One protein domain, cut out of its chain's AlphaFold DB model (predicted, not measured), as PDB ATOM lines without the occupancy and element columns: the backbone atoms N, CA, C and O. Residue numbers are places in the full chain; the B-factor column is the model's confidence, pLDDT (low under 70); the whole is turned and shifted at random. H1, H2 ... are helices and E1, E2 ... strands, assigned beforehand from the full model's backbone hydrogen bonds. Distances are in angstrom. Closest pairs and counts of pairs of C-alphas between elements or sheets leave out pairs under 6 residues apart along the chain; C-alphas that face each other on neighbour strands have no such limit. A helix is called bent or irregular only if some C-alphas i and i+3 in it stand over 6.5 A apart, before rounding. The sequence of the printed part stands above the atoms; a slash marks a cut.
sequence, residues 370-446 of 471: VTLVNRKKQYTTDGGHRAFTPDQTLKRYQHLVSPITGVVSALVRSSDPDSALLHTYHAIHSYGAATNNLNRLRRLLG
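Overview. This is residues 370 to 446 of the 471 residues of a protein of Moorea sp. SIO3I7 (UniProt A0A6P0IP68). With little regular structure, the printed part is a loose string of pieces: the two-strand hairpin E1 and E2 lies between helix H1 on one side and short helix H2 on the other, and the unnamed residues 370 to 389 lead into H1. The 77 residues, under half in named elements, run H1, E1, E2, H2, class mixed; the sheet is antiparallel. The whole is only just loose, close to extended, with a radius of gyration of the C-alphas of 16.9 A and spans of 49 by 36 by 21 A.

Arrangement. H1, residues 390 to 400, is apart from E2, residues 425 to 428, and from H2, residues 438 to 444. E1, residues 410 to 413, and E2 form a hairpin, antiparallel at 158 degrees; N 412 and O 426 are 3.0 A apart, N 428 and O 410 2.8 A, both within hydrogen-bond range. E1 and H2 are apart. In H2 every O i to N i+4 pair is within hydrogen-bond range, in H1 5 of 7.

Along the chain. H1 begins at C-alpha 390 (142.628, 130.051, 180.080), measures 15.1 A and is irregular, C-alphas 396 and 399 being 7.6 A apart. E1 measures 10.1 A, E2 9.5 A and H2 10.1 A, ending at C-alpha 444 (157.288, 134.550, 202.219).

Size, cuts and confidence. The C-alphas farthest apart, of Asn 374 and Leu 438, are 49.3 A apart. The printed part has no cut; the link from E1 to E2 is long. Residues 430 to 446 have pLDDT under 70.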
ATOM      1  N   VAL A 370     155.046 147.356 163.614       94.56
ATOM      2  CA  VAL A 370     154.084 146.500 164.319       94.56
ATOM      3  C   VAL A 370     152.956 146.107 163.364       94.56
ATOM      4  O   VAL A 370     152.215 146.956 162.877       94.56
ATOM      5  N   THR A 371     152.792 144.803 163.130       94.81
ATOM      6  CA  THR A 371     151.710 144.272 162.291       94.81
ATOM      7  C   THR A 371     150.496 143.934 163.150       94.81
ATOM      8  O   THR A 371     150.487 142.941 163.881       94.81
ATOM      9  N   LEU A 372     149.456 144.762 163.066       96.06
ATOM     10  CA  LEU A 372     148.176 144.515 163.727       96.06
ATOM     11  C   LEU A 372     147.259 143.710 162.800       96.06
ATOM     12  O   LEU A 372     147.108 144.035 161.627       96.06
ATOM     13  N   VAL A 373     146.621 142.667 163.336       95.88
ATOM     14  CA  VAL A 373     145.674 141.816 162.600       95.88
ATOM     15  C   VAL A 373     144.382 141.640 163.391       95.88
ATOM     16  O   VAL A 373     144.392 141.664 164.623       95.88
ATOM     17  N   ASN A 374     143.265 141.430 162.692       96.12
ATOM     18  CA  ASN A 374     141.989 141.125 163.334       96.12
ATOM     19  C   ASN A 374     142.085 139.809 164.134       96.12
ATOM     20  O   ASN A 374     142.599 138.803 163.638       96.12
ATOM     21  N   ARG A 375     141.588 139.806 165.378       94.50
ATOM     22  CA  ARG A 375     141.504 138.615 166.236       94.50
ATOM     23  C   ARG A 375     140.122 138.528 166.878       94.50
ATOM     24  O   ARG A 375     139.732 139.402 167.650       94.50
ATOM     25  N   LYS A 376     139.394 137.448 166.584       93.69
ATOM     26  CA  LYS A 376     138.075 137.177 167.171       93.69
ATOM     27  C   LYS A 376     138.205 136.892 168.671       93.69
ATOM     28  O   LYS A 376     139.049 136.100 169.085       93.69
ATOM     29  N   LYS A 377     137.341 137.513 169.476       93.75
ATOM     30  CA  LYS A 377     137.188 137.213 170.906       93.75
ATOM     31  C   LYS A 377     136.460 135.872 171.035       93.75
ATOM     32  O   LYS A 377     135.322 135.767 170.587       93.75
ATOM     33  N   GLN A 378     137.126 134.860 171.584       91.69
ATOM     34  CA  GLN A 378     136.561 133.515 171.767       91.69
ATOM     35  C   GLN A 378     136.130 133.259 173.212       91.69
ATOM     36  O   GLN A 378     135.240 132.453 173.448       91.69
ATOM     37  N   TYR A 379     136.741 133.960 174.167       89.25
ATOM     38  CA  TYR A 379     136.452 133.837 175.589       89.25
ATOM     39  C   TYR A 379     136.088 135.213 176.148       89.25
ATOM     40  O   TYR A 379     136.861 136.168 176.000       89.25
ATOM     41  N   THR A 380     134.888 135.332 176.720       88.69
ATOM     42  CA  THR A 380     134.313 136.602 177.204       88.69
ATOM     43  C   THR A 380     133.725 136.513 178.615       88.69
ATOM     44  O   THR A 380     132.973 137.396 179.019       88.69
ATOM     45  N   THR A 381     134.011 135.433 179.339       81.56
ATOM     46  CA  THR A 381     133.594 135.225 180.732       81.56
ATOM     47  C   THR A 381     134.677 135.718 181.698       81.56
ATOM     48  O   THR A 381     135.768 136.097 181.267       81.56
ATOM     49  N   ASP A 382     134.377 135.729 183.001       70.56
ATOM     50  CA  ASP A 382     135.332 136.096 184.063       70.56
ATOM     51  C   ASP A 382     135.912 137.521 183.915       70.56
ATOM     52  O   ASP A 382     137.098 137.787 184.094       70.56
ATOM     53  N   GLY A 383     135.062 138.462 183.479       73.12
ATOM     54  CA  GLY A 383     135.412 139.883 183.364       73.12
ATOM     55  C   GLY A 383     136.442 140.230 182.277       73.12
ATOM     56  O   GLY A 383     136.881 141.379 182.200       73.12
ATOM     57  N   GLY A 384     136.838 139.281 181.421       80.56
ATOM     58  CA  GLY A 384     137.872 139.477 180.404       80.56
ATOM     59  C   GLY A 384     137.418 139.148 178.982       80.56
ATOM     60  O   GLY A 384     136.619 138.253 178.754       80.56
ATOM     61  N   HIS A 385     137.994 139.834 177.988       90.38
ATOM     62  CA  HIS A 385     137.885 139.456 176.574       90.38
ATOM     63  C   HIS A 385     139.232 138.941 176.067       90.38
ATOM     64  O   HIS A 385     140.228 139.673 176.118       90.38
ATOM     65  N   ARG A 386     139.278 137.696 175.582       92.56
ATOM     66  CA  ARG A 386     140.501 137.029 175.108       92.56
ATOM     67  C   ARG A 386     140.248 136.240 173.817       92.56
ATOM     68  O   ARG A 386     139.120 135.855 173.504       92.56
ATOM     69  N   ALA A 387     141.315 136.021 173.049       93.56
ATOM     70  CA  ALA A 387     141.279 135.241 171.808       93.56
ATOM     71  C   ALA A 387     141.375 133.719 172.034       93.56
ATOM     72  O   ALA A 387     141.043 132.964 171.131       93.56
ATOM     73  N   PHE A 388     141.812 133.293 173.223       92.88
ATOM     74  CA  PHE A 388     141.960 131.898 173.643       92.88
ATOM     75  C   PHE A 388     141.401 131.733 175.058       92.88
ATOM     76  O   PHE A 388     141.342 132.714 175.808       92.88
ATOM     77  N   THR A 389     141.019 130.511 175.427       92.50
ATOM     78  CA  THR A 389     140.598 130.201 176.800       92.50
ATOM     79  C   THR A 389     141.803 130.139 177.758       92.50
ATOM     80  O   THR A 389     142.946 129.955 177.307       92.50
ATOM     81  N   PRO A 390     141.585 130.275 179.080       90.88
ATOM     82  CA  PRO A 390     142.628 130.051 180.080       90.88
ATOM     83  C   PRO A 390     143.277 128.664 179.966       90.88
ATOM     84  O   PRO A 390     144.502 128.587 179.919       90.88
ATOM     85  N   ASP A 391     142.495 127.592 179.794       91.50
ATOM     86  CA  ASP A 391     143.017 126.220 179.655       91.50
ATOM     87  C   ASP A 391     143.878 126.038 178.404       91.50
ATOM     88  O   ASP A 391     144.941 125.421 178.450       91.50
ATOM     89  N   GLN A 392     143.460 126.621 177.274       94.44
ATOM     90  CA  GLN A 392     144.256 126.614 176.043       94.44
ATOM     91  C   GLN A 392     145.582 127.355 176.236       94.44
ATOM     92  O   GLN A 392     146.622 126.919 175.739       94.44
ATOM     93  N   THR A 393     145.549 128.472 176.963       94.00
ATOM     94  CA  THR A 393     146.742 129.264 177.278       94.00
ATOM     95  C   THR A 393     147.675 128.483 178.203       94.00
ATOM     96  O   THR A 393     148.870 128.398 177.921       94.00
ATOM     97  N   LEU A 394     147.139 127.858 179.255       93.19
ATOM     98  CA  LEU A 394     147.908 127.040 180.187       93.19
ATOM     99  C   LEU A 394     148.535 125.843 179.472       93.19
ATOM    100  O   LEU A 394     149.752 125.711 179.496       93.19
ATOM    101  N   LYS A 395     147.754 125.049 178.733       94.38
ATOM    102  CA  LYS A 395     148.266 123.906 177.959       94.38
ATOM    103  C   LYS A 395     149.391 124.314 177.005       94.38
ATOM    104  O   LYS A 395     150.373 123.594 176.855       94.38
ATOM    105  N   ARG A 396     149.273 125.490 176.376       95.12
ATOM    106  CA  ARG A 396     150.291 126.017 175.459       95.12
ATOM    107  C   ARG A 396     151.582 126.424 176.168       95.12
ATOM    108  O   ARG A 396     152.649 126.209 175.604       95.12
ATOM    109  N   TYR A 397     151.505 127.019 177.358       94.75
ATOM    110  CA  TYR A 397     152.655 127.641 178.030       94.75
ATOM    111  C   TYR A 397     153.105 126.941 179.320       94.75
ATOM    112  O   TYR A 397     154.072 127.387 179.926       94.75
ATOM    113  N   GLN A 398     152.478 125.836 179.729       93.69
ATOM    114  CA  GLN A 398     152.820 125.109 180.962       93.69
ATOM    115  C   GLN A 398     154.285 124.656 181.006       93.69
ATOM    116  O   GLN A 398     154.882 124.612 182.072       93.69
ATOM    117  N   HIS A 399     154.893 124.399 179.845       92.38
ATOM    118  CA  HIS A 399     156.313 124.054 179.726       92.38
ATOM    119  C   HIS A 399     157.258 125.178 180.196       92.38
ATOM    120  O   HIS A 399     158.435 124.934 180.431       92.38
ATOM    121  N   LEU A 400     156.761 126.414 180.337       93.94
ATOM    122  CA  LEU A 400     157.501 127.553 180.883       93.94
ATOM    123  C   LEU A 400     157.493 127.603 182.418       93.94
ATOM    124  O   LEU A 400     158.178 128.461 182.985       93.94
ATOM    125  N   VAL A 401     156.721 126.726 183.069       94.81
ATOM    126  CA  VAL A 401     156.667 126.569 184.524       94.81
ATOM    127  C   VAL A 401     157.664 125.483 184.926       94.81
ATOM    128  O   VAL A 401     157.393 124.293 184.814       94.81
ATOM    129  N   SER A 402     158.860 125.895 185.333       95.06
ATOM    130  CA  SER A 402     159.926 125.012 185.805       95.06
ATOM    131  C   SER A 402     160.979 125.838 186.551       95.06
ATOM    132  O   SER A 402     161.422 126.860 186.023       95.06
ATOM    133  N   PRO A 403     161.473 125.369 187.710       93.50
ATOM    134  CA  PRO A 403     162.555 126.032 188.438       93.50
ATOM    135  C   PRO A 403     163.932 125.860 187.770       93.50
ATOM    136  O   PRO A 403     164.925 126.375 188.272       93.50
ATOM    137  N   ILE A 404     164.021 125.127 186.655       95.00
ATOM    138  CA  ILE A 404     165.277 124.841 185.947       95.00
ATOM    139  C   ILE A 404     165.256 125.472 184.558       95.00
ATOM    140  O   ILE A 404     166.071 126.342 184.254       95.00
ATOM    141  N   THR A 405     164.297 125.065 183.727       95.44
ATOM    142  CA  THR A 405     164.206 125.461 182.307       95.44
ATOM    143  C   THR A 405     163.187 126.576 182.055       95.44
ATOM    144  O   THR A 405     163.192 127.200 180.989       95.44
ATOM    145  N   GLY A 406     162.321 126.842 183.034       92.69
ATOM    146  CA  GLY A 406     161.206 127.772 182.931       92.69
ATOM    147  C   GLY A 406     161.582 129.227 183.194       92.69
ATOM    148  O   GLY A 406     162.685 129.550 183.635       92.69
ATOM    149  N   VAL A 407     160.634 130.117 182.898       91.38
ATOM    150  CA  VAL A 407     160.657 131.541 183.306       91.38
ATOM    151  C   VAL A 407     159.850 131.801 184.573       91.38
ATOM    152  O   VAL A 407     160.026 132.827 185.232       91.38
ATOM    153  N   VAL A 408     158.927 130.894 184.875       91.25
ATOM    154  CA  VAL A 408     158.146 130.852 186.103       91.25
ATOM    155  C   VAL A 408     158.612 129.600 186.828       91.25
ATOM    156  O   VAL A 408     158.593 128.522 186.247       91.25
ATOM    157  N   SER A 409     159.047 129.722 188.073       89.06
ATOM    158  CA  SER A 409     159.571 128.596 188.845       89.06
ATOM    159  C   SER A 409     158.448 127.660 189.291       89.06
ATOM    160  O   SER A 409     158.613 126.448 189.250       89.06
ATOM    161  N   ALA A 410     157.294 128.213 189.676       88.38
ATOM    162  CA  ALA A 410     156.103 127.442 190.030       88.38
ATOM    163  C   ALA A 410     154.824 128.273 189.866       88.38
ATOM    164  O   ALA A 410     154.855 129.499 189.950       88.38
ATOM    165  N   LEU A 411     153.692 127.600 189.679       90.88
ATOM    166  CA  LEU A 411     152.367 128.214 189.647       90.88
ATOM    167  C   LEU A 411     151.477 127.499 190.666       90.88
ATOM    168  O   LEU A 411     151.128 126.339 190.468       90.88
ATOM    169  N   VAL A 412     151.140 128.175 191.765       89.81
ATOM    170  CA  VAL A 412     150.487 127.554 192.931       89.81
ATOM    171  C   VAL A 412     149.187 128.281 193.252       89.81
ATOM    172  O   VAL A 412     149.166 129.510 193.297       89.81
ATOM    173  N   ARG A 413     148.096 127.545 193.488       89.62
ATOM    174  CA  ARG A 413     146.840 128.141 193.967       89.62
ATOM    175  C   ARG A 413     147.016 128.567 195.426       89.62
ATOM    176  O   ARG A 413     147.446 127.768 196.248       89.62
ATOM    177  N   SER A 414     146.705 129.823 195.732       87.38
ATOM    178  CA  SER A 414     146.802 130.377 197.087       87.38
ATOM    179  C   SER A 414     145.451 130.471 197.794       87.38
ATOM    180  O   SER A 414     145.413 130.673 199.002       87.38
ATOM    181  N   SER A 415     144.345 130.403 197.048       87.88
ATOM    182  CA  SER A 415     143.001 130.351 197.620       87.88
ATOM    183  C   SER A 415     142.585 128.919 197.969       87.88
ATOM    184  O   SER A 415     143.113 127.961 197.408       87.88
ATOM    185  N   ASP A 416     141.616 128.801 198.878       86.00
ATOM    186  CA  ASP A 416     140.980 127.533 199.241       86.00
ATOM    187  C   ASP A 416     140.426 126.820 197.987       86.00
ATOM    188  O   ASP A 416     139.640 127.436 197.251       86.00
ATOM    189  N   PRO A 417     140.835 125.561 197.714       86.19
ATOM    190  CA  PRO A 417     140.333 124.774 196.595       86.19
ATOM    191  C   PRO A 417     138.809 124.676 196.533       86.19
ATOM    192  O   PRO A 417     138.260 124.740 195.428       86.19
ATOM    193  N   ASP A 418     138.158 124.598 197.697       87.81
ATOM    194  CA  ASP A 418     136.711 124.413 197.840       87.81
ATOM    195  C   ASP A 418     135.935 125.733 197.692       87.81
ATOM    196  O   ASP A 418     134.706 125.750 197.561       87.81
ATOM    197  N   SER A 419     136.636 126.871 197.650       85.75
ATOM    198  CA  SER A 419     136.007 128.161 197.395       85.75
ATOM    199  C   SER A 419     135.557 128.271 195.940       85.75
ATOM    200  O   SER A 419     136.364 128.403 195.018       85.75
ATOM    201  N   ALA A 420     134.241 128.316 195.735       81.81
ATOM    202  CA  ALA A 420     133.646 128.559 194.422       81.81
ATOM    203  C   ALA A 420     133.859 130.000 193.909       81.81
ATOM    204  O   ALA A 420     133.731 130.254 192.711       81.81
ATOM    205  N   LEU A 421     134.179 130.947 194.798       85.69
ATOM    206  CA  LEU A 421     134.223 132.382 194.487       85.69
ATOM    207  C   LEU A 421     135.643 132.946 194.362       85.69
ATOM    208  O   LEU A 421     135.828 133.947 193.672       85.69
ATOM    209  N   LEU A 422     136.632 132.349 195.032       85.75
ATOM    210  CA  LEU A 422     138.000 132.869 195.073       85.75
ATOM    211  C   LEU A 422     138.971 131.934 194.349       85.75
ATOM    212  O   LEU A 422     139.310 130.847 194.824       85.75
ATOM    213  N   HIS A 423     139.494 132.421 193.225       86.00
ATOM    214  CA  HIS A 423     140.444 131.713 192.366       86.00
ATOM    215  C   HIS A 423     141.731 132.529 192.238       86.00
ATOM    216  O   HIS A 423     141.932 133.253 191.267       86.00
ATOM    217  N   THR A 424     142.599 132.439 193.247       89.19
ATOM    218  CA  THR A 424     143.858 133.195 193.284       89.19
ATOM    219  C   THR A 424     145.040 132.253 193.127       89.19
ATOM    220  O   THR A 424     145.147 131.249 193.833       89.19
ATOM    221  N   TYR A 425     145.945 132.605 192.216       88.94
ATOM    222  CA  TYR A 425     147.176 131.873 191.943       88.94
ATOM    223  C   TYR A 425     148.392 132.772 192.144       88.94
ATOM    224  O   TYR A 425     148.359 133.971 191.865       88.94
ATOM    225  N   HIS A 426     149.483 132.165 192.590       88.19
ATOM    226  CA  HIS A 426     150.779 132.790 192.759       88.19
ATOM    227  C   HIS A 426     151.767 132.199 191.749       88.19
ATOM    228  O   HIS A 426     152.067 131.003 191.779       88.19
ATOM    229  N   ALA A 427     152.279 133.048 190.855       88.50
ATOM    230  CA  ALA A 427     153.398 132.714 189.983       88.50
ATOM    231  C   ALA A 427     154.703 133.010 190.732       88.50
ATOM    232  O   ALA A 427     155.055 134.165 190.973       88.50
ATOM    233  N   ILE A 428     155.401 131.955 191.141       84.56
ATOM    234  CA  ILE A 428     156.711 132.057 191.774       84.56
ATOM    235  C   ILE A 428     157.741 132.269 190.675       84.56
ATOM    236  O   ILE A 428     157.796 131.522 189.703       84.56
ATOM    237  N   HIS A 429     158.589 133.262 190.869       80.12
ATOM    238  CA  HIS A 429     159.804 133.458 190.100       80.12
ATOM    239  C   HIS A 429     160.971 133.379 191.074       80.12
ATOM    240  O   HIS A 429     160.826 133.777 192.231       80.12
ATOM    241  N   SER A 430     162.135 132.935 190.615       63.47
ATOM    242  CA  SER A 430     163.343 132.868 191.443       63.47
ATOM    243  C   SER A 430     163.941 134.238 191.792       63.47
ATOM    244  O   SER A 430     165.110 134.289 192.169       63.47
ATOM    245  N   TYR A 431     163.153 135.323 191.707       56.84
ATOM    246  CA  TYR A 431     163.567 136.654 192.129       56.84
ATOM    247  C   TYR A 431     164.068 136.587 193.565       56.84
ATOM    248  O   TYR A 431     163.304 136.410 194.518       56.84
ATOM    249  N   GLY A 432     165.385 136.694 193.701       44.81
ATOM    250  CA  GLY A 432     166.084 136.678 194.955       44.81
ATOM    251  C   GLY A 432     165.554 137.830 195.778       44.81
ATOM    252  O   GLY A 432     165.799 139.002 195.490       44.81
ATOM    253  N   ALA A 433     164.860 137.483 196.853       40.09
ATOM    254  CA  ALA A 433     164.710 138.339 198.003       40.09
ATOM    255  C   ALA A 433     166.107 138.614 198.594       40.09
ATOM    256  O   ALA A 433     166.453 138.133 199.666       40.09
ATOM    257  N   ALA A 434     166.900 139.469 197.945       41.12
ATOM    258  CA  ALA A 434     167.807 140.356 198.656       41.12
ATOM    259  C   ALA A 434     166.937 141.397 199.381       41.12
ATOM    260  O   ALA A 434     166.933 142.588 199.077       41.12
ATOM    261  N   THR A 435     166.086 140.922 200.290       41.81
ATOM    262  CA  THR A 435     165.283 141.778 201.142       41.81
ATOM    263  C   THR A 435     166.155 142.147 202.320       41.81
ATOM    264  O   THR A 435     166.343 141.342 203.226       41.81
ATOM    265  N   ASN A 436     166.607 143.395 202.364       42.69
ATOM    266  CA  ASN A 436     167.143 144.016 203.579       42.69
ATOM    267  C   ASN A 436     166.055 144.187 204.673       42.69
ATOM    268  O   ASN A 436     166.090 145.144 205.436       42.69
ATOM    269  N   ASN A 437     165.025 143.330 204.717       47.78
ATOM    270  CA  ASN A 437     163.864 143.502 205.582       47.78
ATOM    271  C   ASN A 437     163.266 142.151 206.025       47.78
ATOM    272  O   ASN A 437     162.635 141.445 205.236       47.78
ATOM    273  N   LEU A 438     163.429 141.845 207.315       49.69
ATOM    274  CA  LEU A 438     162.907 140.662 208.017       49.69
ATOM    275  C   LEU A 438     161.388 140.465 207.859       49.69
ATOM    276  O   LEU A 438     160.922 139.327 207.815       49.69
ATOM    277  N   ASN A 439     160.617 141.545 207.712       49.22
ATOM    278  CA  ASN A 439     159.156 141.459 207.601       49.22
ATOM    279  C   ASN A 439     158.704 140.868 206.256       49.22
ATOM    280  O   ASN A 439     157.660 140.227 206.176       49.22
ATOM    281  N   ARG A 440     159.501 141.014 205.186       46.59
ATOM    282  CA  ARG A 440     159.208 140.355 203.900       46.59
ATOM    283  C   ARG A 440     159.550 138.866 203.925       46.59
ATOM    284  O   ARG A 440     158.813 138.080 203.337       46.59
ATOM    285  N   LEU A 441     160.606 138.477 204.642       45.09
ATOM    286  CA  LEU A 441     160.980 137.072 204.819       45.09
ATOM    287  C   LEU A 441     159.897 136.304 205.598       45.09
ATOM    288  O   LEU A 441     159.509 135.212 205.196       45.09
ATOM    289  N   ARG A 442     159.340 136.908 206.660       49.09
ATOM    290  CA  ARG A 442     158.233 136.320 207.438       49.09
ATOM    291  C   ARG A 442     156.961 136.099 206.613       49.09
ATOM    292  O   ARG A 442     156.320 135.066 206.778       49.09
ATOM    293  N   ARG A 443     156.638 137.010 205.683       48.59
ATOM    294  CA  ARG A 443     155.510 136.845 204.744       48.59
ATOM    295  C   ARG A 443     155.736 135.740 203.717       48.59
ATOM    296  O   ARG A 443     154.805 135.001 203.429       48.59
ATOM    297  N   LEU A 444     156.951 135.613 203.178       43.66
ATOM    298  CA  LEU A 444     157.288 134.550 202.219       43.66
ATOM    299  C   LEU A 444     157.293 133.156 202.863       43.66
ATOM    300  O   LEU A 444     156.983 132.179 202.192       43.66
ATOM    301  N   LEU A 445     157.614 133.073 204.155       43.94
ATOM    302  CA  LEU A 445     157.628 131.826 204.925       43.94
ATOM    303  C   LEU A 445     156.280 131.497 205.595       43.94
ATOM    304  O   LEU A 445     156.186 130.488 206.286       43.94
ATOM    305  N   GLY A 446     155.243 132.326 205.413       37.09
ATOM    306  CA  GLY A 446     153.905 132.077 205.966       37.09
ATOM    307  C   GLY A 446     153.811 132.155 207.498       37.09
ATOM    308  O   GLY A 446     152.943 131.518 208.084       37.09
TER     309      GLY A 446